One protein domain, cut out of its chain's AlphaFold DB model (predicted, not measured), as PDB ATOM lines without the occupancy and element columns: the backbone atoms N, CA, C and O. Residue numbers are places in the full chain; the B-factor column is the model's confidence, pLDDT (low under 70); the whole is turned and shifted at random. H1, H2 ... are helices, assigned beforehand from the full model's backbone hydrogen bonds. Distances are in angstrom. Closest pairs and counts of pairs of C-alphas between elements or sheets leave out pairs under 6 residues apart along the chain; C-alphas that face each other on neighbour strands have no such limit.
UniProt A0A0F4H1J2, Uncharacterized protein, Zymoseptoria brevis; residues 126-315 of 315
ATOM      1  N   PRO A 126     209.366 179.007 153.794       75.44
ATOM      2  CA  PRO A 126     209.388 179.518 152.429       75.44
ATOM      3  C   PRO A 126     210.527 180.525 152.226       75.44
ATOM      4  O   PRO A 126     210.526 181.619 152.787       75.44
ATOM      5  N   GLY A 127     211.503 180.149 151.399       76.06
ATOM      6  CA  GLY A 127     212.699 180.953 151.136       76.06
ATOM      7  C   GLY A 127     213.946 180.575 151.942       76.06
ATOM      8  O   GLY A 127     215.018 181.044 151.583       76.06
ATOM      9  N   ASP A 128     213.877 179.671 152.924       82.31
ATOM     10  CA  ASP A 128     215.054 179.181 153.672       82.31
ATOM     11  C   ASP A 128     216.155 178.633 152.764       82.31
ATOM     12  O   ASP A 128     217.348 178.712 153.056       82.31
ATOM     13  N   TRP A 129     215.747 178.053 151.639       84.56
ATOM     14  CA  TRP A 129     216.660 177.530 150.636       84.56
ATOM     15  C   TRP A 129     217.534 178.623 150.005       84.56
ATOM     16  O   TRP A 129     218.654 178.311 149.620       84.56
ATOM     17  N   LEU A 130     217.078 179.884 149.952       83.75
ATOM     18  CA  LEU A 130     217.864 181.015 149.444       83.75
ATOM     19  C   LEU A 130     219.121 181.231 150.293       83.75
ATOM     20  O   LEU A 130     220.189 181.503 149.757       83.75
ATOM     21  N   GLY A 131     219.016 181.036 151.613       82.69
ATOM     22  CA  GLY A 131     220.157 181.102 152.531       82.69
ATOM     23  C   GLY A 131     221.118 179.914 152.415       82.69
ATOM     24  O   GLY A 131     222.211 179.958 152.970       82.69
ATOM     25  N   ARG A 132     220.725 178.852 151.700       86.12
ATOM     26  CA  ARG A 132     221.543 177.650 151.457       86.12
ATOM     27  C   ARG A 132     222.167 177.632 150.071       86.12
ATOM     28  O   ARG A 132     222.917 176.703 149.777       86.12
ATOM     29  N   ILE A 133     221.852 178.614 149.226       86.75
ATOM     30  CA  ILE A 133     222.505 178.765 147.934       86.75
ATOM     31  C   ILE A 133     223.982 179.054 148.205       86.75
ATOM     32  O   ILE A 133     224.350 180.136 148.664       86.75
ATOM     33  N   HIS A 134     224.823 178.063 147.929       84.00
ATOM     34  CA  HIS A 134     226.267 178.196 147.976       84.00
ATOM     35  C   HIS A 134     226.804 178.023 146.562       84.00
ATOM     36  O   HIS A 134     227.006 176.903 146.092       84.00
ATOM     37  N   VAL A 135     226.989 179.147 145.873       83.38
ATOM     38  CA  VAL A 135     227.606 179.146 144.551       83.38
ATOM     39  C   VAL A 135     229.114 179.163 144.725       83.38
ATOM     40  O   VAL A 135     229.676 180.139 145.222       83.38
ATOM     41  N   ASP A 136     229.767 178.090 144.288       86.62
ATOM     42  CA  ASP A 136     231.211 178.094 144.090       86.62
ATOM     43  C   ASP A 136     231.531 178.944 142.854       86.62
ATOM     44  O   ASP A 136     231.439 178.490 141.710       86.62
ATOM     45  N   THR A 137     231.859 180.215 143.089       84.25
ATOM     46  CA  THR A 137     232.176 181.173 142.027       84.25
ATOM     47  C   THR A 137     233.431 180.786 141.248       84.25
ATOM     48  O   THR A 137     233.575 181.225 140.112       84.25
ATOM     49  N   GLY A 138     234.297 179.921 141.794       85.94
ATOM     50  CA  GLY A 138     235.468 179.395 141.089       85.94
ATOM     51  C   GLY A 138     235.113 178.493 139.903       85.94
ATOM     52  O   GLY A 138     235.932 178.314 139.005       85.94
ATOM     53  N   LEU A 139     233.885 177.966 139.866       89.31
ATOM     54  CA  LEU A 139     233.374 177.166 138.749       89.31
ATOM     55  C   LEU A 139     232.763 178.016 137.627       89.31
ATOM     56  O   LEU A 139     232.454 177.481 136.563       89.31
ATOM     57  N   LEU A 140     232.561 179.316 137.857       91.12
ATOM     58  CA  LEU A 140     232.087 180.254 136.844       91.12
ATOM     59  C   LEU A 140     233.285 180.900 136.150       91.12
ATOM     60  O   LEU A 140     234.244 181.320 136.804       91.12
ATOM     61  N   SER A 141     233.216 181.039 134.826       92.62
ATOM     62  CA  SER A 141     234.192 181.856 134.103       92.62
ATOM     63  C   SER A 141     234.143 183.306 134.613       92.62
ATOM     64  O   SER A 141     233.071 183.766 135.016       92.62
ATOM     65  N   PRO A 142     235.257 184.063 134.572       92.75
ATOM     66  CA  PRO A 142     235.290 185.435 135.088       92.75
ATOM     67  C   PRO A 142     234.178 186.329 134.520       92.75
ATOM     68  O   PRO A 142     233.552 187.089 135.247       92.75
ATOM     69  N   THR A 143     233.847 186.160 133.237       92.94
ATOM     70  CA  THR A 143     232.757 186.902 132.587       92.94
ATOM     71  C   THR A 143     231.387 186.615 133.206       92.94
ATOM     72  O   THR A 143     230.583 187.530 133.372       92.94
ATOM     73  N   LEU A 144     231.121 185.364 133.592       94.88
ATOM     74  CA  LEU A 144     229.863 184.948 134.217       94.88
ATOM     75  C   LEU A 144     229.813 185.243 135.720       94.88
ATOM     76  O   LEU A 144     228.724 185.284 136.289       94.88
ATOM     77  N   GLN A 145     230.957 185.482 136.364       93.81
ATOM     78  CA  GLN A 145     230.983 185.965 137.747       93.81
ATOM     79  C   GLN A 145     230.426 187.390 137.838       93.81
ATOM     80  O   GLN A 145     229.645 187.678 138.746       93.81
ATOM     81  N   ASP A 146     230.768 188.251 136.877       93.50
ATOM     82  CA  ASP A 146     230.284 189.633 136.834       93.50
ATOM     83  C   ASP A 146     228.887 189.737 136.211       93.50
ATOM     84  O   ASP A 146     228.038 190.509 136.664       93.50
ATOM     85  N   ARG A 147     228.638 188.959 135.151       94.94
ATOM     86  CA  ARG A 147     227.413 189.025 134.346       94.94
ATOM     87  C   ARG A 147     226.824 187.629 134.120       94.94
ATOM     88  O   ARG A 147     226.785 187.151 132.985       94.94
ATOM     89  N   PRO A 148     226.300 186.967 135.168       96.19
ATOM     90  CA  PRO A 148     225.814 185.586 135.066       96.19
ATOM     91  C   PRO A 148     224.699 185.404 134.030       96.19
ATOM     92  O   PRO A 148     224.564 184.343 133.427       96.19
ATOM     93  N   LEU A 149     223.907 186.447 133.784       97.12
ATOM     94  CA  LEU A 149     222.789 186.385 132.846       97.12
ATOM     95  C   LEU A 149     223.207 186.363 131.375       97.12
ATOM     96  O   LEU A 149     222.380 186.022 130.529       97.12
ATOM     97  N   ASP A 150     224.460 186.701 131.062       97.00
ATOM     98  CA  ASP A 150     224.979 186.609 129.697       97.00
ATOM     99  C   ASP A 150     225.076 185.141 129.239       97.00
ATOM    100  O   ASP A 150     225.013 184.868 128.041       97.00
ATOM    101  N   TYR A 151     225.116 184.179 130.174       97.31
ATOM    102  CA  TYR A 151     225.052 182.750 129.856       97.31
ATOM    103  C   TYR A 151     223.816 182.392 129.016       97.31
ATOM    104  O   TYR A 151     223.921 181.641 128.047       97.31
ATOM    105  N   PHE A 152     222.657 182.988 129.319       96.94
ATOM    106  CA  PHE A 152     221.395 182.716 128.616       96.94
ATOM    107  C   PHE A 152     221.333 183.308 127.203       96.94
ATOM    108  O   PHE A 152     220.416 182.998 126.442       96.94
ATOM    109  N   ALA A 153     222.299 184.154 126.835       95.31
ATOM    110  CA  ALA A 153     222.476 184.604 125.461       95.31
ATOM    111  C   ALA A 153     223.300 183.613 124.621       95.31
ATOM    112  O   ALA A 153     223.216 183.667 123.398       95.31
ATOM    113  N   SER A 154     224.054 182.711 125.256       94.38
ATOM    114  CA  SER A 154     224.902 181.731 124.571       94.38
ATOM    115  C   SER A 154     224.114 180.548 123.990       94.38
ATOM    116  O   SER A 154     222.947 180.325 124.328       94.38
ATOM    117  N   ASP A 155     224.791 179.760 123.153       93.81
ATOM    118  CA  ASP A 155     224.283 178.496 122.599       93.81
ATOM    119  C   ASP A 155     224.587 177.278 123.493       93.81
ATOM    120  O   ASP A 155     224.300 176.136 123.123       93.81
ATOM    121  N   SER A 156     225.174 177.498 124.677       93.81
ATOM    122  CA  SER A 156     225.456 176.427 125.636       93.81
ATOM    123  C   SER A 156     224.163 175.790 126.145       93.81
ATOM    124  O   SER A 156     223.173 176.479 126.385       93.81
ATOM    125  N   ARG A 157     224.197 174.472 126.364       91.31
ATOM    126  CA  ARG A 157     223.067 173.651 126.843       91.31
ATOM    127  C   ARG A 157     223.303 173.066 128.238       91.31
ATOM    128  O   ARG A 157     222.538 172.234 128.711       91.31
ATOM    129  N   ASP A 158     224.382 173.480 128.897       93.94
ATOM    130  CA  ASP A 158     224.760 172.982 130.217       93.94
ATOM    131  C   ASP A 158     223.775 173.502 131.283       93.94
ATOM    132  O   ASP A 158     223.810 174.663 131.703       93.94
ATOM    133  N   LEU A 159     222.848 172.632 131.687       93.44
ATOM    134  CA  LEU A 159     221.816 172.922 132.678       93.44
ATOM    135  C   LEU A 159     222.394 173.135 134.096       93.44
ATOM    136  O   LEU A 159     221.966 174.075 134.767       93.44
ATOM    137  N   PRO A 160     223.373 172.341 134.579       93.88
ATOM    138  CA  PRO A 160     224.139 172.685 135.779       93.88
ATOM    139  C   PRO A 160     224.775 174.083 135.746       93.88
ATOM    140  O   PRO A 160     224.708 174.805 136.742       93.88
ATOM    141  N   MET A 161     225.363 174.503 134.624       95.56
ATOM    142  CA  MET A 161     225.921 175.854 134.500       95.56
ATOM    143  C   MET A 161     224.826 176.929 134.523       95.56
ATOM    144  O   MET A 161     224.964 177.936 135.221       95.56
ATOM    145  N   ALA A 162     223.706 176.684 133.838       96.38
ATOM    146  CA  ALA A 162     222.525 177.546 133.864       96.38
ATOM    147  C   ALA A 162     222.005 177.764 135.294       96.38
ATOM    148  O   ALA A 162     221.726 178.895 135.698       96.38
ATOM    149  N   GLN A 163     221.921 176.682 136.077       95.94
ATOM    150  CA  GLN A 163     221.557 176.729 137.491       95.94
ATOM    151  C   GLN A 163     222.507 177.637 138.269       95.94
ATOM    152  O   GLN A 163     222.040 178.558 138.935       95.94
ATOM    153  N   ARG A 164     223.824 177.409 138.164       95.88
ATOM    154  CA  ARG A 164     224.826 178.209 138.885       95.88
ATOM    155  C   ARG A 164     224.726 179.688 138.534       95.88
ATOM    156  O   ARG A 164     224.829 180.522 139.423       95.88
ATOM    157  N   CYS A 165     224.484 180.017 137.266       97.25
ATOM    158  CA  CYS A 165     224.311 181.400 136.830       97.25
ATOM    159  C   CYS A 165     223.067 182.051 137.459       97.25
ATOM    160  O   CYS A 165     223.158 183.170 137.964       97.25
ATOM    161  N   LEU A 166     221.920 181.357 137.491       97.19
ATOM    162  CA  LEU A 166     220.722 181.871 138.173       97.19
ATOM    163  C   LEU A 166     220.938 182.013 139.677       97.19
ATOM    164  O   LEU A 166     220.627 183.056 140.243       97.19
ATOM    165  N   GLU A 167     221.477 180.986 140.327       96.50
ATOM    166  CA  GLU A 167     221.771 181.002 141.759       96.50
ATOM    167  C   GLU A 167     222.731 182.141 142.119       96.50
ATOM    168  O   GLU A 167     222.483 182.872 143.077       96.50
ATOM    169  N   HIS A 168     223.763 182.368 141.301       96.25
ATOM    170  CA  HIS A 168     224.709 183.466 141.489       96.25
ATOM    171  C   HIS A 168     224.016 184.817 141.368       96.25
ATOM    172  O   HIS A 168     224.176 185.680 142.229       96.25
ATOM    173  N   PHE A 169     223.177 184.988 140.341       96.31
ATOM    174  CA  PHE A 169     222.380 186.200 140.178       96.31
ATOM    175  C   PHE A 169     221.451 186.440 141.377       96.31
ATOM    176  O   PHE A 169     221.363 187.568 141.865       96.31
ATOM    177  N   ILE A 170     220.792 185.394 141.886       95.56
ATOM    178  CA  ILE A 170     219.923 185.472 143.066       95.56
ATOM    179  C   ILE A 170     220.730 185.932 144.285       95.56
ATOM    180  O   ILE A 170     220.327 186.881 144.960       95.56
ATOM    181  N   THR A 171     221.890 185.322 144.543       93.88
ATOM    182  CA  THR A 171     222.766 185.680 145.669       93.88
ATOM    183  C   THR A 171     223.291 187.112 145.555       93.88
ATOM    184  O   THR A 171     223.216 187.869 146.527       93.88
ATOM    185  N   LEU A 172     223.767 187.523 144.373       93.38
ATOM    186  CA  LEU A 172     224.180 188.905 144.101       93.38
ATOM    187  C   LEU A 172     223.025 189.884 144.316       93.38
ATOM    188  O   LEU A 172     223.227 190.983 144.837       93.38
ATOM    189  N   THR A 173     221.812 189.483 143.933       93.25
ATOM    190  CA  THR A 173     220.638 190.346 144.021       93.25
ATOM    191  C   THR A 173     220.148 190.511 145.454       93.25
ATOM    192  O   THR A 173     219.776 191.618 145.850       93.25
ATOM    193  N   ALA A 174     220.180 189.431 146.235       90.06
ATOM    194  CA  ALA A 174     219.698 189.390 147.608       90.06
ATOM    195  C   ALA A 174     220.636 190.082 148.610       90.06
ATOM    196  O   ALA A 174     220.181 190.571 149.647       90.06
ATOM    197  N   ARG A 175     221.941 190.140 148.318       88.62
ATOM    198  CA  ARG A 175     222.952 190.653 149.251       88.62
ATOM    199  C   ARG A 175     222.707 192.121 149.614       88.62
ATOM    200  O   ARG A 175     222.901 193.018 148.801       88.62
ATOM    201  N   GLY A 176     222.331 192.352 150.873       83.25
ATOM    202  CA  GLY A 176     222.161 193.692 151.442       83.25
ATOM    203  C   GLY A 176     220.940 194.458 150.926       83.25
ATOM    204  O   GLY A 176     220.901 195.673 151.084       83.25
ATOM    205  N   ARG A 177     219.963 193.777 150.305       89.19
ATOM    206  CA  ARG A 177     218.766 194.412 149.733       89.19
ATOM    207  C   ARG A 177     217.483 193.906 150.368       89.19
ATOM    208  O   ARG A 177     217.328 192.709 150.617       89.19
ATOM    209  N   SER A 178     216.530 194.810 150.549       89.94
ATOM    210  CA  SER A 178     215.157 194.473 150.926       89.94
ATOM    211  C   SER A 178     214.451 193.672 149.821       89.94
ATOM    212  O   SER A 178     214.802 193.767 148.644       89.94
ATOM    213  N   LYS A 179     213.399 192.915 150.167       87.12
ATOM    214  CA  LYS A 179     212.601 192.153 149.184       87.12
ATOM    215  C   LYS A 179     212.037 193.036 148.061       87.12
ATOM    216  O   LYS A 179     211.981 192.614 146.908       87.12
ATOM    217  N   ASN A 180     211.663 194.275 148.379       88.12
ATOM    218  CA  ASN A 180     211.114 195.212 147.401       88.12
ATOM    219  C   ASN A 180     212.188 195.763 146.452       88.12
ATOM    220  O   ASN A 180     211.930 195.908 145.259       88.12
ATOM    221  N   GLU A 181     213.411 195.994 146.931       91.75
ATOM    222  CA  GLU A 181     214.543 196.335 146.057       91.75
ATOM    223  C   GLU A 181     214.955 195.164 145.172       91.75
ATOM    224  O   GLU A 181     215.217 195.366 143.986       91.75
ATOM    225  N   GLN A 182     214.963 193.944 145.722       91.25
ATOM    226  CA  GLN A 182     215.193 192.729 144.944       91.25
ATOM    227  C   GLN A 182     214.190 192.665 143.790       91.25
ATOM    228  O   GLN A 182     214.603 192.664 142.634       91.25
ATOM    229  N   ARG A 183     212.881 192.729 144.073       87.81
ATOM    230  CA  ARG A 183     211.815 192.737 143.051       87.81
ATOM    231  C   ARG A 183     212.021 193.791 141.969       87.81
ATOM    232  O   ARG A 183     211.929 193.477 140.789       87.81
ATOM    233  N   ARG A 184     212.367 195.029 142.341       91.00
ATOM    234  CA  ARG A 184     212.666 196.086 141.357       91.00
ATOM    235  C   ARG A 184     213.822 195.705 140.429       91.00
ATOM    236  O   ARG A 184     213.773 196.043 139.250       91.00
ATOM    237  N   GLN A 185     214.841 195.004 140.932       93.00
ATOM    238  CA  GLN A 185     215.922 194.497 140.085       93.00
ATOM    239  C   GLN A 185     215.477 193.362 139.163       93.00
ATOM    240  O   GLN A 185     215.860 193.386 137.993       93.00
ATOM    241  N   TYR A 186     214.667 192.418 139.652       92.75
ATOM    242  CA  TYR A 186     214.110 191.333 138.833       92.75
ATOM    243  C   TYR A 186     213.231 191.877 137.701       92.75
ATOM    244  O   TYR A 186     213.375 191.450 136.561       92.75
ATOM    245  N   CYS A 187     212.399 192.883 137.978       91.50
ATOM    246  CA  CYS A 187     211.507 193.504 136.995       91.50
ATOM    247  C   CYS A 187     212.204 194.475 136.024       91.50
ATOM    248  O   CYS A 187     211.553 195.032 135.135       91.50
ATOM    249  N   ASN A 188     213.511 194.721 136.163       92.69
ATOM    250  CA  ASN A 188     214.234 195.531 135.191       92.69
ATOM    251  C   ASN A 188     214.296 194.777 133.853       92.69
ATOM    252  O   ASN A 188     214.795 193.654 133.789       92.69
ATOM    253  N   LYS A 189     213.849 195.420 132.765       89.94
ATOM    254  CA  LYS A 189     213.861 194.865 131.399       89.94
ATOM    255  C   LYS A 189     215.237 194.347 130.966       89.94
ATOM    256  O   LYS A 189     215.324 193.429 130.156       89.94
ATOM    257  N   GLN A 190     216.312 194.931 131.495       89.44
ATOM    258  CA  GLN A 190     217.681 194.498 131.208       89.44
ATOM    259  C   GLN A 190     218.102 193.248 131.985       89.44
ATOM    260  O   GLN A 190     219.058 192.594 131.576       89.44
ATOM    261  N   ASN A 191     217.392 192.904 133.060       90.25
ATOM    262  CA  ASN A 191     217.788 191.848 133.977       90.25
ATOM    263  C   ASN A 191     216.906 190.609 133.908       90.25
ATOM    264  O   ASN A 191     217.479 189.566 134.129       90.25
ATOM    265  N   LEU A 192     215.604 190.690 133.583       95.62
ATOM    266  CA  LEU A 192     214.609 189.586 133.506       95.62
ATOM    267  C   LEU A 192     215.185 188.141 133.524       95.62
ATOM    268  O   LEU A 192     215.244 187.484 132.473       95.62
ATOM    269  N   PRO A 193     215.672 187.645 134.679       96.94
ATOM    270  CA  PRO A 193     216.557 186.479 134.703       96.94
ATOM    271  C   PRO A 193     215.814 185.171 134.424       96.94
ATOM    272  O   PRO A 193     216.276 184.336 133.649       96.94
ATOM    273  N   GLY A 194     214.634 185.019 135.009       97.50
ATOM    274  CA  GLY A 194     213.706 183.923 134.804       97.50
ATOM    275  C   GLY A 194     213.181 183.899 133.378       97.50
ATOM    276  O   GLY A 194     213.254 182.854 132.738       97.50
ATOM    277  N   SER A 195     212.732 185.037 132.838       97.38
ATOM    278  CA  SER A 195     212.251 185.082 131.449       97.38
ATOM    279  C   SER A 195     213.349 184.682 130.454       97.38
ATOM    280  O   SER A 195     213.100 183.898 129.538       97.38
ATOM    281  N   ARG A 196     214.589 185.159 130.649       97.31
ATOM    282  CA  ARG A 196     215.742 184.767 129.819       97.31
ATOM    283  C   ARG A 196     216.068 183.285 129.946       97.31
ATOM    284  O   ARG A 196     216.254 182.625 128.927       97.31
ATOM    285  N   ALA A 197     216.106 182.762 131.168       97.56
ATOM    286  CA  ALA A 197     216.379 181.351 131.411       97.56
ATOM    287  C   ALA A 197     215.279 180.435 130.852       97.56
ATOM    288  O   ALA A 197     215.593 179.371 130.328       97.56
ATOM    289  N   LEU A 198     214.010 180.852 130.901       96.69
ATOM    290  CA  LEU A 198     212.898 180.106 130.310       96.69
ATOM    291  C   LEU A 198     212.995 180.069 128.780       96.69
ATOM    292  O   LEU A 198     212.858 179.004 128.183       96.69
ATOM    293  N   VAL A 199     213.272 181.210 128.140       96.56
ATOM    294  CA  VAL A 199     213.485 181.270 126.684       96.56
ATOM    295  C   VAL A 199     214.685 180.419 126.277       96.56
ATOM    296  O   VAL A 199     214.595 179.676 125.305       96.56
ATOM    297  N   TRP A 200     215.787 180.502 127.024       97.06
ATOM    298  CA  TRP A 200     216.969 179.669 126.812       97.06
ATOM    299  C   TRP A 200     216.635 178.173 126.923       97.06
ATOM    300  O   TRP A 200     216.965 177.422 126.010       97.06
ATOM    301  N   LEU A 201     215.901 177.759 127.963       95.56
ATOM    302  CA  LEU A 201     215.457 176.373 128.149       95.56
ATOM    303  C   LEU A 201     214.626 175.885 126.957       95.56
ATOM    304  O   LEU A 201     214.797 174.759 126.500       95.56
ATOM    305  N   PHE A 202     213.737 176.729 126.432       94.62
ATOM    306  CA  PHE A 202     212.869 176.361 125.315       94.62
ATOM    307  C   PHE A 202     213.569 176.243 123.960       94.62
ATOM    308  O   PHE A 202     212.982 175.665 123.049       94.62
ATOM    309  N   ARG A 203     214.820 176.701 123.816       94.44
ATOM    310  CA  ARG A 203     215.606 176.460 122.592       94.44
ATOM    311  C   ARG A 203     215.916 174.981 122.383       94.44
ATOM    312  O   ARG A 203     216.012 174.542 121.243       94.44
ATOM    313  N   ASP A 204     216.078 174.234 123.472       90.06
ATOM    314  CA  ASP A 204     216.359 172.799 123.437       90.06
ATOM    315  C   ASP A 204     215.679 172.082 124.609       90.06
ATOM    316  O   ASP A 204     216.288 171.403 125.435       90.06
ATOM    317  N   TYR A 205     214.368 172.284 124.696       90.94
ATOM    318  CA  TYR A 205     213.561 171.725 125.772       90.94
ATOM    319  C   TYR A 205     213.549 170.193 125.762       90.94
ATOM    320  O   TYR A 205     213.469 169.563 126.813       90.94
ATOM    321  N   ASP A 206     213.642 169.587 124.578       91.62
ATOM    322  CA  ASP A 206     213.524 168.144 124.402       91.62
ATOM    323  C   ASP A 206     214.700 167.347 124.966       91.62
ATOM    324  O   ASP A 206     214.517 166.189 125.354       91.62
ATOM    325  N   SER A 207     215.884 167.954 125.059       90.31
ATOM    326  CA  SER A 207     217.065 167.325 125.657       90.31
ATOM    327  C   SER A 207     217.245 167.640 127.147       90.31
ATOM    328  O   SER A 207     218.056 166.997 127.817       90.31
ATOM    329  N   ALA A 208     216.487 168.595 127.695       90.31
ATOM    330  CA  ALA A 208     216.644 169.042 129.073       90.31
ATOM    331  C   ALA A 208     216.026 168.052 130.078       90.31
ATOM    332  O   ALA A 208     214.805 167.974 130.242       90.31
ATOM    333  N   ASP A 209     216.869 167.323 130.818       88.38
ATOM    334  CA  ASP A 209     216.403 166.452 131.903       88.38
ATOM    335  C   ASP A 209     216.092 167.264 133.174       88.38
ATOM    336  O   ASP A 209     216.904 167.445 134.086       88.38
ATOM    337  N   LEU A 210     214.857 167.755 133.235       85.69
ATOM    338  CA  LEU A 210     214.327 168.494 134.380       85.69
ATOM    339  C   LEU A 210     214.008 167.605 135.593       85.69
ATOM    340  O   LEU A 210     213.746 168.127 136.677       85.69
ATOM    341  N   SER A 211     214.019 166.277 135.433       82.69
ATOM    342  CA  SER A 211     213.729 165.335 136.522       82.69
ATOM    343  C   SER A 211     214.895 165.199 137.506       82.69
ATOM    344  O   SER A 211     214.688 164.846 138.664       82.69
ATOM    345  N   ILE A 212     216.115 165.514 137.060       84.00
ATOM    346  CA  ILE A 212     217.331 165.427 137.877       84.00
ATOM    347  C   ILE A 212     217.812 166.793 138.373       84.00
ATOM    348  O   ILE A 212     218.449 166.870 139.423       84.00
ATOM    349  N   ASN A 213     217.492 167.877 137.658       87.31
ATOM    350  CA  ASN A 213     217.971 169.219 137.980       87.31
ATOM    351  C   ASN A 213     216.876 170.101 138.603       87.31
ATOM    352  O   ASN A 213     216.438 171.115 138.053       87.31
ATOM    353  N   PHE A 214     216.440 169.718 139.803       90.12
ATOM    354  CA  PHE A 214     215.478 170.515 140.568       90.12
ATOM    355  C   PHE A 214     216.046 171.851 141.053       90.12
ATOM    356  O   PHE A 214     215.268 172.765 141.310       90.12
ATOM    357  N   GLY A 215     217.372 171.977 141.170       91.44
ATOM    358  CA  GLY A 215     218.026 173.231 141.544       91.44
ATOM    359  C   GLY A 215     217.776 174.322 140.506       91.44
ATOM    360  O   GLY A 215     217.285 175.396 140.853       91.44
ATOM    361  N   PHE A 216     217.979 174.002 139.221       95.19
ATOM    362  CA  PHE A 216     217.636 174.897 138.118       95.19
ATOM    363  C   PHE A 216     216.159 175.303 138.152       95.19
ATOM    364  O   PHE A 216     215.854 176.493 138.136       95.19
ATOM    365  N   LEU A 217     215.239 174.331 138.253       94.12
ATOM    366  CA  LEU A 217     213.799 174.618 138.307       94.12
ATOM    367  C   LEU A 217     213.440 175.533 139.476       94.12
ATOM    368  O   LEU A 217     212.640 176.452 139.316       94.12
ATOM    369  N   LYS A 218     214.031 175.300 140.650       94.62
ATOM    370  CA  LYS A 218     213.775 176.111 141.837       94.62
ATOM    371  C   LYS A 218     214.226 177.558 141.637       94.62
ATOM    372  O   LYS A 218     213.449 178.475 141.901       94.62
ATOM    373  N   ALA A 219     215.439 177.757 141.121       96.38
ATOM    374  CA  ALA A 219     215.986 179.079 140.828       96.38
ATOM    375  C   ALA A 219     215.190 179.803 139.726       96.38
ATOM    376  O   ALA A 219     214.849 180.977 139.882       96.38
ATOM    377  N   LEU A 220     214.827 179.093 138.654       97.31
ATOM    378  CA  LEU A 220     214.006 179.610 137.557       97.31
ATOM    379  C   LEU A 220     212.644 180.091 138.062       97.31
ATOM    380  O   LEU A 220     212.250 181.224 137.798       97.31
ATOM    381  N   VAL A 221     211.931 179.245 138.808       96.00
ATOM    382  CA  VAL A 221     210.597 179.571 139.325       96.00
ATOM    383  C   VAL A 221     210.653 180.763 140.277       96.00
ATOM    384  O   VAL A 221     209.809 181.652 140.182       96.00
ATOM    385  N   HIS A 222     211.667 180.828 141.142       95.44
ATOM    386  CA  HIS A 222     211.880 181.980 142.013       95.44
ATOM    387  C   HIS A 222     212.024 183.283 141.223       95.44
ATOM    388  O   HIS A 222     211.320 184.249 141.507       95.44
ATOM    389  N   CYS A 223     212.888 183.287 140.205       96.81
ATOM    390  CA  CYS A 223     213.106 184.447 139.345       96.81
ATOM    391  C   CYS A 223     211.823 184.874 138.620       96.81
ATOM    392  O   CYS A 223     211.454 186.042 138.650       96.81
ATOM    393  N   MET A 224     211.097 183.913 138.043       96.81
ATOM    394  CA  MET A 224     209.844 184.160 137.325       96.81
ATOM    395  C   MET A 224     208.758 184.759 138.225       96.81
ATOM    396  O   MET A 224     208.045 185.663 137.802       96.81
ATOM    397  N   VAL A 225     208.639 184.294 139.471       93.62
ATOM    398  CA  VAL A 225     207.707 184.884 140.447       93.62
ATOM    399  C   VAL A 225     208.176 186.270 140.888       93.62
ATOM    400  O   VAL A 225     207.362 187.180 141.017       93.62
ATOM    401  N   ALA A 226     209.481 186.460 141.099       93.38
ATOM    402  CA  ALA A 226     210.035 187.763 141.459       93.38
ATOM    403  C   ALA A 226     209.852 188.812 140.344       93.38
ATOM    404  O   ALA A 226     209.706 189.994 140.647       93.38
ATOM    405  N   GLU A 227     209.812 188.379 139.081       94.62
ATOM    406  CA  GLU A 227     209.489 189.192 137.902       94.62
ATOM    407  C   GLU A 227     207.995 189.510 137.742       94.62
ATOM    408  O   GLU A 227     207.660 190.425 136.988       94.62
ATOM    409  N   GLY A 228     207.099 188.770 138.406       91.94
ATOM    410  CA  GLY A 228     205.653 188.812 138.143       91.94
ATOM    411  C   GLY A 228     205.243 188.093 136.848       91.94
ATOM    412  O   GLY A 228     204.246 188.445 136.218       91.94
ATOM    413  N   ALA A 229     206.046 187.124 136.402       93.75
ATOM    414  CA  ALA A 229     205.883 186.392 135.149       93.75
ATOM    415  C   ALA A 229     205.331 184.965 135.347       93.75
ATOM    416  O   ALA A 229     205.406 184.140 134.432       93.75
ATOM    417  N   GLU A 230     204.752 184.645 136.510       91.12
ATOM    418  CA  GLU A 230     204.280 183.299 136.857       91.12
ATOM    419  C   GLU A 230     203.205 182.736 135.913       91.12
ATOM    420  O   GLU A 230     203.050 181.519 135.803       91.12
ATOM    421  N   SER A 231     202.483 183.590 135.183       90.56
ATOM    422  CA  SER A 231     201.516 183.168 134.163       90.56
ATOM    423  C   SER A 231     202.154 182.294 133.073       90.56
ATOM    424  O   SER A 231     201.520 181.348 132.602       90.56
ATOM    425  N   HIS A 232     203.423 182.536 132.728       93.06
ATOM    426  CA  HIS A 232     204.172 181.717 131.772       93.06
ATOM    427  C   HIS A 232     204.480 180.325 132.328       93.06
ATOM    428  O   HIS A 232     204.412 179.344 131.590       93.06
ATOM    429  N   LEU A 233     204.758 180.214 133.633       92.38
ATOM    430  CA  LEU A 233     204.954 178.923 134.298       92.38
ATOM    431  C   LEU A 233     203.660 178.107 134.280       92.38
ATOM    432  O   LEU A 233     203.679 176.916 133.975       92.38
ATOM    433  N   TRP A 234     202.524 178.758 134.539       88.06
ATOM    434  CA  TRP A 234     201.214 178.121 134.435       88.06
ATOM    435  C   TRP A 234     200.885 177.676 133.022       88.06
ATOM    436  O   TRP A 234     200.339 176.591 132.839       88.06
ATOM    437  N   TYR A 235     201.195 178.502 132.025       88.44
ATOM    438  CA  TYR A 235     201.031 178.118 130.633       88.44
ATOM    439  C   TYR A 235     201.892 176.894 130.307       88.44
ATOM    440  O   TYR A 235     201.365 175.904 129.809       88.44
ATOM    441  N   TRP A 236     203.171 176.911 130.684       89.25
ATOM    442  CA  TRP A 236     204.091 175.799 130.460       89.25
ATOM    443  C   TRP A 236     203.607 174.491 131.106       89.25
ATOM    444  O   TRP A 236     203.587 173.455 130.447       89.25
ATOM    445  N   LEU A 237     203.105 174.536 132.343       86.44
ATOM    446  CA  LEU A 237     202.538 173.366 133.024       86.44
ATOM    447  C   LEU A 237     201.333 172.747 132.292       86.44
ATOM    448  O   LEU A 237     201.075 171.551 132.451       86.44
ATOM    449  N   LYS A 238     200.588 173.536 131.501       83.12
ATOM    450  CA  LYS A 238     199.422 173.066 130.724       83.12
ATOM    451  C   LYS A 238     199.804 172.381 129.427       83.12
ATOM    452  O   LYS A 238     199.007 171.606 128.904       83.12
ATOM    453  N   ILE A 239     200.983 172.682 128.893       82.69
ATOM    454  CA  ILE A 239     201.425 172.121 127.623       82.69
ATOM    455  C   ILE A 239     201.543 170.597 127.805       82.69
ATOM    456  O   ILE A 239     202.241 170.143 128.711       82.69
ATOM    457  N   PRO A 240     200.860 169.773 126.990       78.69
ATOM    458  CA  PRO A 240     200.907 168.317 127.129       78.69
ATOM    459  C   PRO A 240     202.241 167.718 126.664       78.69
ATOM    460  O   PRO A 240     202.476 166.536 126.887       78.69
ATOM    461  N   HIS A 241     203.107 168.524 126.041       82.94
ATOM    462  CA  HIS A 241     204.431 168.119 125.575       82.94
ATOM    463  C   HIS A 241     205.307 167.601 126.721       82.94
ATOM    464  O   HIS A 241     205.408 168.218 127.790       82.94
ATOM    465  N   ILE A 242     205.957 166.472 126.467       81.81
ATOM    466  CA  ILE A 242     206.900 165.809 127.364       81.81
ATOM    467  C   ILE A 242     208.265 165.880 126.675       81.81
ATOM    468  O   ILE A 242     208.348 165.440 125.529       81.81
ATOM    469  N   PRO A 243     209.319 166.399 127.341       85.06
ATOM    470  CA  PRO A 243     210.670 166.387 126.792       85.06
ATOM    471  C   PRO A 243     211.056 165.008 126.271       85.06
ATOM    472  O   PRO A 243     210.864 164.003 126.961       85.06
ATOM    473  N   THR A 244     211.648 164.956 125.083       88.06
ATOM    474  CA  THR A 244     212.072 163.696 124.459       88.06
ATOM    475  C   THR A 244     212.982 162.862 125.371       88.06
ATOM    476  O   THR A 244     212.799 161.647 125.461       88.06
ATOM    477  N   VAL A 245     213.885 163.483 126.139       86.50
ATOM    478  CA  VAL A 245     214.752 162.793 127.119       86.50
ATOM    479  C   VAL A 245     213.967 162.062 128.219       86.50
ATOM    480  O   VAL A 245     214.431 161.063 128.766       86.50
ATOM    481  N   LEU A 246     212.750 162.522 128.515       82.62
ATOM    482  CA  LEU A 246     211.841 161.901 129.475       82.62
ATOM    483  C   LEU A 246     210.848 160.938 128.813       82.62
ATOM    484  O   LEU A 246     210.226 160.154 129.520       82.62
ATOM    485  N   SER A 247     210.706 160.953 127.483       82.62
ATOM    486  CA  SER A 247     209.725 160.121 126.763       82.62
ATOM    487  C   SER A 247     209.958 158.613 126.912       82.62
ATOM    488  O   SER A 247     209.019 157.830 126.807       82.62
ATOM    489  N   THR A 248     211.200 158.208 127.184       81.88
ATOM    490  CA  THR A 248     211.586 156.808 127.412       81.88
ATOM    491  C   THR A 248     211.302 156.331 128.836       81.88
ATOM    492  O   THR A 248     211.418 155.138 129.112       81.88
ATOM    493  N   GLN A 249     210.943 157.241 129.748       78.62
ATOM    494  CA  GLN A 249     210.623 156.907 131.133       78.62
ATOM    495  C   GLN A 249     209.177 156.413 131.254       78.62
ATOM    496  O   GLN A 249     208.293 156.796 130.489       78.62
ATOM    497  N   GLU A 250     208.910 155.555 132.233       76.94
ATOM    498  CA  GLU A 250     207.589 154.954 132.386       76.94
ATOM    499  C   GLU A 250     206.625 155.868 133.152       76.94
ATOM    500  O   GLU A 250     206.905 156.342 134.256       76.94
ATOM    501  N   GLY A 251     205.432 156.068 132.582       72.88
ATOM    502  CA  GLY A 251     204.260 156.609 133.272       72.88
ATOM    503  C   GLY A 251     204.524 157.908 134.037       72.88
ATOM    504  O   GLY A 251     204.564 158.990 133.455       72.88
ATOM    505  N   ARG A 252     204.652 157.803 135.366       70.00
ATOM    506  CA  ARG A 252     204.741 158.946 136.294       70.00
ATOM    507  C   ARG A 252     206.039 159.735 136.166       70.00
ATOM    508  O   ARG A 252     206.028 160.933 136.440       70.00
ATOM    509  N   ASP A 253     207.116 159.086 135.741       71.12
ATOM    510  CA  ASP A 253     208.444 159.699 135.707       71.12
ATOM    511  C   ASP A 253     208.559 160.737 134.577       71.12
ATOM    512  O   ASP A 253     209.171 161.790 134.755       71.12
ATOM    513  N   THR A 254     207.805 160.541 133.487       74.06
ATOM    514  CA  THR A 254     207.699 161.479 132.350       74.06
ATOM    515  C   THR A 254     207.243 162.891 132.746       74.06
ATOM    516  O   THR A 254     207.602 163.884 132.107       74.06
ATOM    517  N   ILE A 255     206.463 163.000 133.827       78.31
ATOM    518  CA  ILE A 255     205.903 164.257 134.338       78.31
ATOM    519  C   ILE A 255     206.360 164.576 135.765       78.31
ATOM    520  O   ILE A 255     205.841 165.511 136.382       78.31
ATOM    521  N   ALA A 256     207.332 163.832 136.302       79.31
ATOM    522  CA  ALA A 256     207.760 163.965 137.692       79.31
ATOM    523  C   ALA A 256     208.293 165.365 138.028       79.31
ATOM    524  O   ALA A 256     208.175 165.793 139.170       79.31
ATOM    525  N   TRP A 257     208.806 166.107 137.040       84.56
ATOM    526  CA  TRP A 257     209.293 167.483 137.193       84.56
ATOM    527  C   TRP A 257     208.181 168.511 137.479       84.56
ATOM    528  O   TRP A 257     208.442 169.539 138.110       84.56
ATOM    529  N   ARG A 258     206.927 168.232 137.092       86.62
ATOM    530  CA  ARG A 258     205.795 169.157 137.295       86.62
ATOM    531  C   ARG A 258     205.448 169.335 138.771       86.62
ATOM    532  O   ARG A 258     205.130 170.440 139.198       86.62
ATOM    533  N   GLY A 259     205.541 168.266 139.564       84.62
ATOM    534  CA  GLY A 259     205.273 168.309 141.006       84.62
ATOM    535  C   GLY A 259     206.212 169.265 141.762       84.62
ATOM    536  O   GLY A 259     205.733 170.190 142.419       84.62
ATOM    537  N   PRO A 260     207.544 169.098 141.652       85.19
ATOM    538  CA  PRO A 260     208.528 170.038 142.178       85.19
ATOM    539  C   PRO A 260     208.319 171.467 141.679       85.19
ATOM    540  O   PRO A 260     208.348 172.388 142.488       85.19
ATOM    541  N   MET A 261     208.035 171.664 140.388       88.44
ATOM    542  CA  MET A 261     207.780 172.998 139.832       88.44
ATOM    543  C   MET A 261     206.596 173.698 140.515       88.44
ATOM    544  O   MET A 261     206.717 174.853 140.920       88.44
ATOM    545  N   LEU A 262     205.478 172.993 140.708       87.25
ATOM    546  CA  LEU A 262     204.304 173.503 141.424       87.25
ATOM    547  C   LEU A 262     204.617 173.838 142.883       87.25
ATOM    548  O   LEU A 262     204.230 174.894 143.384       87.25
ATOM    549  N   ARG A 263     205.361 172.961 143.561       85.38
ATOM    550  CA  ARG A 263     205.820 173.213 144.928       85.38
ATOM    551  C   ARG A 263     206.679 174.478 144.998       85.38
ATOM    552  O   ARG A 263     206.440 175.324 145.854       85.38
ATOM    553  N   PHE A 264     207.655 174.626 144.104       89.62
ATOM    554  CA  PHE A 264     208.534 175.797 144.072       89.62
ATOM    555  C   PHE A 264     207.782 177.079 143.733       89.62
ATOM    556  O   PHE A 264     208.143 178.141 144.238       89.62
ATOM    557  N   LEU A 265     206.722 176.983 142.929       89.75
ATOM    558  CA  LEU A 265     205.865 178.114 142.598       89.75
ATOM    559  C   LEU A 265     205.147 178.628 143.844       89.75
ATOM    560  O   LEU A 265     205.230 179.816 144.145       89.75
ATOM    561  N   VAL A 266     204.541 177.724 144.617       85.38
ATOM    562  CA  VAL A 266     203.914 178.061 145.900       85.38
ATOM    563  C   VAL A 266     204.940 178.632 146.882       85.38
ATOM    564  O   VAL A 266     204.717 179.706 147.435       85.38
ATOM    565  N   GLU A 267     206.091 177.970 147.064       87.25
ATOM    566  CA  GLU A 267     207.163 178.455 147.951       87.25
ATOM    567  C   GLU A 267     207.615 179.876 147.566       87.25
ATOM    568  O   GLU A 267     207.781 180.737 148.431       87.25
ATOM    569  N   SER A 268     207.774 180.146 146.268       89.75
ATOM    570  CA  SER A 268     208.248 181.439 145.762       89.75
ATOM    571  C   SER A 268     207.190 182.538 145.864       89.75
ATOM    572  O   SER A 268     207.531 183.680 146.181       89.75
ATOM    573  N   GLN A 269     205.912 182.215 145.642       88.25
ATOM    574  CA  GLN A 269     204.798 183.150 145.824       88.25
ATOM    575  C   GLN A 269     204.644 183.545 147.290       88.25
ATOM    576  O   GLN A 269     204.545 184.733 147.593       88.25
ATOM    577  N   VAL A 270     204.696 182.568 148.201       85.88
ATOM    578  CA  VAL A 270     204.630 182.819 149.648       85.88
ATOM    579  C   VAL A 270     205.828 183.641 150.110       85.88
ATOM    580  O   VAL A 270     205.651 184.592 150.866       85.88
ATOM    581  N   TYR A 271     207.036 183.326 149.628       86.31
ATOM    582  CA  TYR A 271     208.231 184.108 149.948       86.31
ATOM    583  C   TYR A 271     208.112 185.566 149.488       86.31
ATOM    584  O   TYR A 271     208.531 186.481 150.206       86.31
ATOM    585  N   SER A 272     207.580 185.771 148.283       83.69
ATOM    586  CA  SER A 272     207.517 187.090 147.665       83.69
ATOM    587  C   SER A 272     206.410 187.944 148.281       83.69
ATOM    588  O   SER A 272     206.612 189.135 148.488       83.69
ATOM    589  N   ALA A 273     205.249 187.370 148.582       82.00
ATOM    590  CA  ALA A 273     204.099 188.120 149.065       82.00
ATOM    591  C   ALA A 273     204.327 188.806 150.425       82.00
ATOM    592  O   ALA A 273     205.062 188.324 151.288       82.00
ATOM    593  N   GLU A 274     203.649 189.936 150.619       70.75
ATOM    594  CA  GLU A 274     203.594 190.634 151.903       70.75
ATOM    595  C   GLU A 274     202.347 190.172 152.682       70.75
ATOM    596  O   GLU A 274     201.288 189.919 152.109       70.75
ATOM    597  N   GLY A 275     202.449 190.023 154.004       65.50
ATOM    598  CA  GLY A 275     201.275 189.791 154.853       65.50
ATOM    599  C   GLY A 275     200.540 188.458 154.624       65.50
ATOM    600  O   GLY A 275     201.114 187.384 154.820       65.50
ATOM    601  N   ALA A 276     199.230 188.523 154.364       63.12
ATOM    602  CA  ALA A 276     198.352 187.363 154.148       63.12
ATOM    603  C   ALA A 276     198.201 186.988 152.658       63.12
ATOM    604  O   ALA A 276     197.756 185.882 152.344       63.12
ATOM    605  N   ASP A 277     198.649 187.849 151.738       69.44
ATOM    606  CA  ASP A 277     198.493 187.649 150.292       69.44
ATOM    607  C   ASP A 277     199.238 186.417 149.773       69.44
ATOM    608  O   ASP A 277     198.820 185.795 148.795       69.44
ATOM    609  N   GLY A 278     200.307 186.010 150.463       66.94
ATOM    610  CA  GLY A 278     201.059 184.801 150.129       66.94
ATOM    611  C   GLY A 278     200.248 183.531 150.332       66.94
ATOM    612  O   GLY A 278     200.330 182.613 149.519       66.94
ATOM    613  N   ILE A 279     199.417 183.501 151.375       65.69
ATOM    614  CA  ILE A 279     198.536 182.368 151.668       65.69
ATOM    615  C   ILE A 279     197.454 182.285 150.589       65.69
ATOM    616  O   ILE A 279     197.242 181.222 150.013       65.69
ATOM    617  N   ASN A 280     196.843 183.416 150.237       69.62
ATOM    618  CA  ASN A 280     195.832 183.471 149.180       69.62
ATOM    619  C   ASN A 280     196.409 183.088 147.806       69.62
ATOM    620  O   ASN A 280     195.760 182.386 147.032       69.62
ATOM    621  N   ALA A 281     197.645 183.495 147.500       67.62
ATOM    622  CA  ALA A 281     198.343 183.072 146.287       67.62
ATOM    623  C   ALA A 281     198.616 181.558 146.275       67.62
ATOM    624  O   ALA A 281     198.330 180.901 145.276       67.62
ATOM    625  N   ALA A 282     199.083 180.995 147.393       67.69
ATOM    626  CA  ALA A 282     199.299 179.557 147.538       67.69
ATOM    627  C   ALA A 282     198.002 178.750 147.357       67.69
ATOM    628  O   ALA A 282     198.002 177.742 146.650       67.69
ATOM    629  N   LEU A 283     196.898 179.211 147.952       65.56
ATOM    630  CA  LEU A 283     195.583 178.578 147.829       65.56
ATOM    631  C   LEU A 283     195.081 178.594 146.379       65.56
ATOM    632  O   LEU A 283     194.676 177.551 145.872       65.56
ATOM    633  N   ARG A 284     195.197 179.726 145.670       68.12
ATOM    634  CA  ARG A 284     194.840 179.812 144.239       68.12
ATOM    635  C   ARG A 284     195.671 178.865 143.375       68.12
ATOM    636  O   ARG A 284     195.135 178.181 142.507       68.12
ATOM    637  N   SER A 285     196.975 178.793 143.630       65.94
ATOM    638  CA  SER A 285     197.877 177.863 142.945       65.94
ATOM    639  C   SER A 285     197.485 176.402 143.192       65.94
ATOM    640  O   SER A 285     197.556 175.574 142.284       65.94
ATOM    641  N   PHE A 286     197.003 176.090 144.397       63.28
ATOM    642  CA  PHE A 286     196.515 174.761 144.751       63.28
ATOM    643  C   PHE A 286     195.187 174.410 144.058       63.28
ATOM    644  O   PHE A 286     195.060 173.333 143.473       63.28
ATOM    645  N   GLU A 287     194.212 175.319 144.041       60.03
ATOM    646  CA  GLU A 287     192.956 175.135 143.295       60.03
ATOM    647  C   GLU A 287     193.211 174.891 141.800       60.03
ATOM    648  O   GLU A 287     192.575 174.039 141.169       60.03
ATOM    649  N   TYR A 288     194.209 175.581 141.241       58.81
ATOM    650  CA  TYR A 288     194.629 175.399 139.858       58.81
ATOM    651  C   TYR A 288     195.165 173.985 139.585       58.81
ATOM    652  O   TYR A 288     194.837 173.370 138.573       58.81
ATOM    653  N   THR A 289     195.952 173.420 140.504       58.00
ATOM    654  CA  THR A 289     196.454 172.041 140.371       58.00
ATOM    655  C   THR A 289     195.375 170.969 140.459       58.00
ATOM    656  O   THR A 289     195.516 169.926 139.830       58.00
ATOM    657  N   TRP A 290     194.286 171.219 141.188       48.56
ATOM    658  CA  TRP A 290     193.168 170.275 141.311       48.56
ATOM    659  C   TRP A 290     192.183 170.321 140.142       48.56
ATOM    660  O   TRP A 290     191.441 169.367 139.930       48.56
ATOM    661  N   SER A 291     192.176 171.416 139.385       48.66
ATOM    662  CA  SER A 291     191.339 171.598 138.192       48.66
ATOM    663  C   SER A 291     192.037 171.164 136.897       48.66
ATOM    664  O   SER A 291     191.507 171.363 135.804       48.66
ATOM    665  N   PHE A 292     193.220 170.552 137.006       46.88
ATOM    666  CA  PHE A 292     193.991 170.046 135.876       46.88
ATOM    667  C   PHE A 292     193.368 168.763 135.300       46.88
ATOM    668  O   PHE A 292     193.845 167.650 135.518       46.88
ATOM    669  N   ASP A 293     192.315 168.924 134.500       47.59
ATOM    670  CA  ASP A 293     191.854 167.888 133.579       47.59
ATOM    671  C   ASP A 293     192.824 167.835 132.395       47.59
ATOM    672  O   ASP A 293     192.698 168.559 131.405       47.59
ATOM    673  N   LEU A 294     193.855 166.995 132.503       46.25
ATOM    674  CA  LEU A 294     194.688 166.692 131.345       46.25
ATOM    675  C   LEU A 294     193.832 165.966 130.298       46.25
ATOM    676  O   LEU A 294     193.186 164.970 130.634       46.25
ATOM    677  N   PRO A 295     193.876 166.372 129.018       42.59
ATOM    678  CA  PRO A 295     193.219 165.655 127.939       42.59
ATOM    679  C   PRO A 295     194.029 164.400 127.576       42.59
ATOM    680  O   PRO A 295     194.392 164.192 126.425       42.59
ATOM    681  N   PHE A 296     194.297 163.515 128.538       45.94
ATOM    682  CA  PHE A 296     194.692 162.135 128.253       45.94
ATOM    683  C   PHE A 296     193.431 161.327 127.912       45.94
ATOM    684  O   PHE A 296     193.047 160.374 128.584       45.94
ATOM    685  N   ARG A 297     192.743 161.731 126.838       42.50
ATOM    686  CA  ARG A 297     191.727 160.908 126.176       42.50
ATOM    687  C   ARG A 297     192.421 159.973 125.188       42.50
ATOM    688  O   ARG A 297     192.300 160.152 123.984       42.50
ATOM    689  N   ALA A 298     193.133 158.967 125.686       40.03
ATOM    690  CA  ALA A 298     193.437 157.774 124.897       40.03
ATOM    691  C   ALA A 298     193.868 156.614 125.805       40.03
ATOM    692  O   ALA A 298     195.034 156.479 126.143       40.03
ATOM    693  N   ARG A 299     192.886 155.759 126.111       41.47
ATOM    694  CA  ARG A 299     192.996 154.381 126.621       41.47
ATOM    695  C   ARG A 299     193.656 154.173 127.990       41.47
ATOM    696  O   ARG A 299     194.851 154.329 128.175       41.47
ATOM    697  N   ARG A 300     192.823 153.584 128.852       40.19
ATOM    698  CA  ARG A 300     193.001 153.145 130.238       40.19
ATOM    699  C   ARG A 300     192.772 154.224 131.280       40.19
ATOM    700  O   ARG A 300     193.535 155.160 131.462       40.19
ATOM    701  N   GLU A 301     191.713 153.963 132.027       40.78
ATOM    702  CA  GLU A 301     191.323 154.499 133.325       40.78
ATOM    703  C   GLU A 301     192.373 154.229 134.430       40.78
ATOM    704  O   GLU A 301     192.040 154.089 135.605       40.78
ATOM    705  N   GLU A 302     193.660 154.180 134.090       43.38
ATOM    706  CA  GLU A 302     194.761 154.131 135.044       43.38
ATOM    707  C   GLU A 302     195.297 155.548 135.244       43.38
ATOM    708  O   GLU A 302     196.240 155.990 134.602       43.38
ATOM    709  N   GLN A 303     194.626 156.259 136.153       42.03
ATOM    710  CA  GLN A 303     195.184 157.307 137.014       42.03
ATOM    711  C   GLN A 303     196.249 158.198 136.354       42.03
ATOM    712  O   GLN A 303     197.451 157.997 136.552       42.03
ATOM    713  N   SER A 304     195.804 159.264 135.679       41.31
ATOM    714  CA  SER A 304     196.667 160.432 135.491       41.31
ATOM    715  C   SER A 304     197.249 160.822 136.863       41.31
ATOM    716  O   SER A 304     196.478 161.015 137.805       41.31
ATOM    717  N   PRO A 305     198.579 160.936 137.026       43.66
ATOM    718  CA  PRO A 305     199.199 161.183 138.334       43.66
ATOM    719  C   PRO A 305     198.883 162.572 138.897       43.66
ATOM    720  O   PRO A 305     199.145 162.836 140.067       43.66
ATOM    721  N   LEU A 306     198.341 163.449 138.050       42.06
ATOM    722  CA  LEU A 306     197.906 164.798 138.388       42.06
ATOM    723  C   LEU A 306     196.393 164.876 138.632       42.06
ATOM    724  O   LEU A 306     195.930 165.832 139.245       42.06
ATOM    725  N   VAL A 307     195.629 163.861 138.214       42.94
ATOM    726  CA  VAL A 307     194.189 163.770 138.478       42.94
ATOM    727  C   VAL A 307     193.990 162.880 139.699       42.94
ATOM    728  O   VAL A 307     193.858 161.657 139.602       42.94
ATOM    729  N   ILE A 308     193.946 163.494 140.878       44.78
ATOM    730  CA  ILE A 308     193.405 162.819 142.058       44.78
ATOM    731  C   ILE A 308     191.882 162.862 141.913       44.78
ATOM    732  O   ILE A 308     191.258 163.909 142.085       44.78
ATOM    733  N   THR A 309     191.260 161.739 141.545       42.34
ATOM    734  CA  THR A 309     189.793 161.695 141.447       42.34
ATOM    735  C   THR A 309     189.181 161.932 142.826       42.34
ATOM    736  O   THR A 309     189.741 161.498 143.829       42.34
ATOM    737  N   LYS A 310     188.009 162.577 142.891       42.12
ATOM    738  CA  LYS A 310     187.290 162.833 144.157       42.12
ATOM    739  C   LYS A 310     187.166 161.567 145.017       42.12
ATOM    740  O   LYS A 310     187.555 161.563 146.175       42.12
ATOM    741  N   LYS A 311     186.835 160.440 144.377       37.41
ATOM    742  CA  LYS A 311     186.773 159.109 144.999       37.41
ATOM    743  C   LYS A 311     188.115 158.612 145.570       37.41
ATOM    744  O   LYS A 311     188.113 157.964 146.608       37.41
ATOM    745  N   LEU A 312     189.247 158.889 144.912       38.88
ATOM    746  CA  LEU A 312     190.599 158.576 145.418       38.88
ATOM    747  C   LEU A 312     191.083 159.574 146.476       38.88
ATOM    748  O   LEU A 312     191.918 159.224 147.305       38.88
ATOM    749  N   ALA A 313     190.565 160.800 146.440       39.06
ATOM    750  CA  ALA A 313     190.801 161.825 147.440       39.06
ATOM    751  C   ALA A 313     189.913 161.657 148.682       39.06
ATOM    752  O   ALA A 313     190.216 162.237 149.714       39.06
ATOM    753  N   GLY A 314     188.814 160.906 148.605       32.16
ATOM    754  CA  GLY A 314     187.810 160.852 149.670       32.16
ATOM    755  C   GLY A 314     186.896 162.088 149.739       32.16
ATOM    756  O   GLY A 314     186.365 162.355 150.817       32.16
ATOM    757  N   VAL A 315     186.725 162.844 148.633       33.94
ATOM    758  CA  VAL A 315     185.637 163.842 148.450       33.94
ATOM    759  C   VAL A 315     184.456 163.215 147.719       33.94
ATOM    760  O   VAL A 315     184.692 162.383 146.812       33.94
TER     761      VAL A 315
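AT A GLANCE: This is residues 126 to 315 of the 315 residues of an uncharacterized protein of Zymoseptoria brevis (UniProt A0A0F4H1J2). Helix H7 lies in the middle of a slab of helices, in a row H4, H7, H10, H11, in which H11 folds back on H10 as a helical hairpin; H3, H6 and H8 make a second, looser row over one side of the first. H5 sits at the end where H4 and H7 finish, the short H1 and H2 lie at the rim near H4, and a long tail from residue 291 through H12 lies at the far end beyond H11. The printed part has 190 residues with twelve named helices, H1 to H12 in order along the chain, and no named strand; its class is all helix. It is compact, with a radius of gyration of the C-alphas of 17.5 A, and spans 53 by 41 by 27 A.

IN THESE COORDINATES: H1 is residues 128 to 132, beginning at C-alpha 128 (215.054, 179.181, 153.672). H2 is residues 142 to 146 and H3 residues 148 to 153. H4, residues 159 to 174, is the longest helix by residues and measures 22.3 A from first to last C-alpha. H5 is residues 179 to 186, 10.5 A long, and H6 residues 193 to 203, 15.7 A. H7, residues 214 to 226, runs 18.1 A from C-alpha 214 (215.478, 170.515, 140.568) to C-alpha 226 (210.035, 187.763, 141.459). H8 is residues 230 to 238, 12.9 A long, and H9 is residues 244 to 247. H10 is residues 258 to 272, 20.8 A, and H11 residues 277 to 290, 20.3 A. H12, residues 310 to 313, ends at C-alpha 313 (190.801, 161.825, 147.440).

HOW THE PARTS SIT: H7 is the hub and touches five helices. It touches H10 the same way at a steep tilt of 41 degrees, the closest C-alphas being those of His 222 and Ser 268, 5.2 A apart. It touches H4 the same way, also at a steep tilt of 41 degrees, with the C-alphas of Gln 163 and Phe 216 closest at 4.4 A. With residues 220 to 224 alone it touches H6, opposite ways at a steep tilt of 53 degrees; the closest C-alphas, of Gly 194 and Cys 223, are 4.6 A apart. With residues 221 to 224 alone it touches H8, closest at the C-alphas of Met 224 and Glu 230, 5.6 A. With residues 223 to 226 alone it touches H5, about perpendicular at 80 degrees, closest at the C-alphas of Arg 183 and Ala 226, 5.5 A. H10 and H11 form a helical hairpin at a shallow tilt of 16 degrees, with the C-alphas of Val 270 and Gly 278 closest at 4.1 A. H3 and H4 form another, closest at the C-alphas of Pro 148 and Cys 165, 4.8 A. H3 also touches H6, closest at the C-alphas of Phe 152 and Trp 200, 5.7 A. H1 is close to H4 but not clearly touching it, with the C-alphas of Leu 130 and Thr 171 closest at 7.7 A. H2 is close to H3 but not clearly touching it, with the C-alphas of Leu 144 and Tyr 151 closest at 6.9 A. H9 and H12 touch no helix. Every O i to N i+4 pair is within hydrogen-bond range in H2, H4, H5, H6, H7, H8, H10 and H11; H1 has 0 of 1 but 2 of 2 O i to N i+3 pairs, H3 has 0 of 2 but 3 of 3, and H9 and H12 are too short for an i+4 pair.

THE WHOLE: The C-alphas farthest apart, of Pro 142 and Lys 311, are 56.1 A apart. The printed part has no cut and ends at the chain's last residue, 315. The link from H11 to H12, residues 291 to 309, is long. The mean pLDDT of the printed part is 81.1, and residues 275 to 315 are under 70.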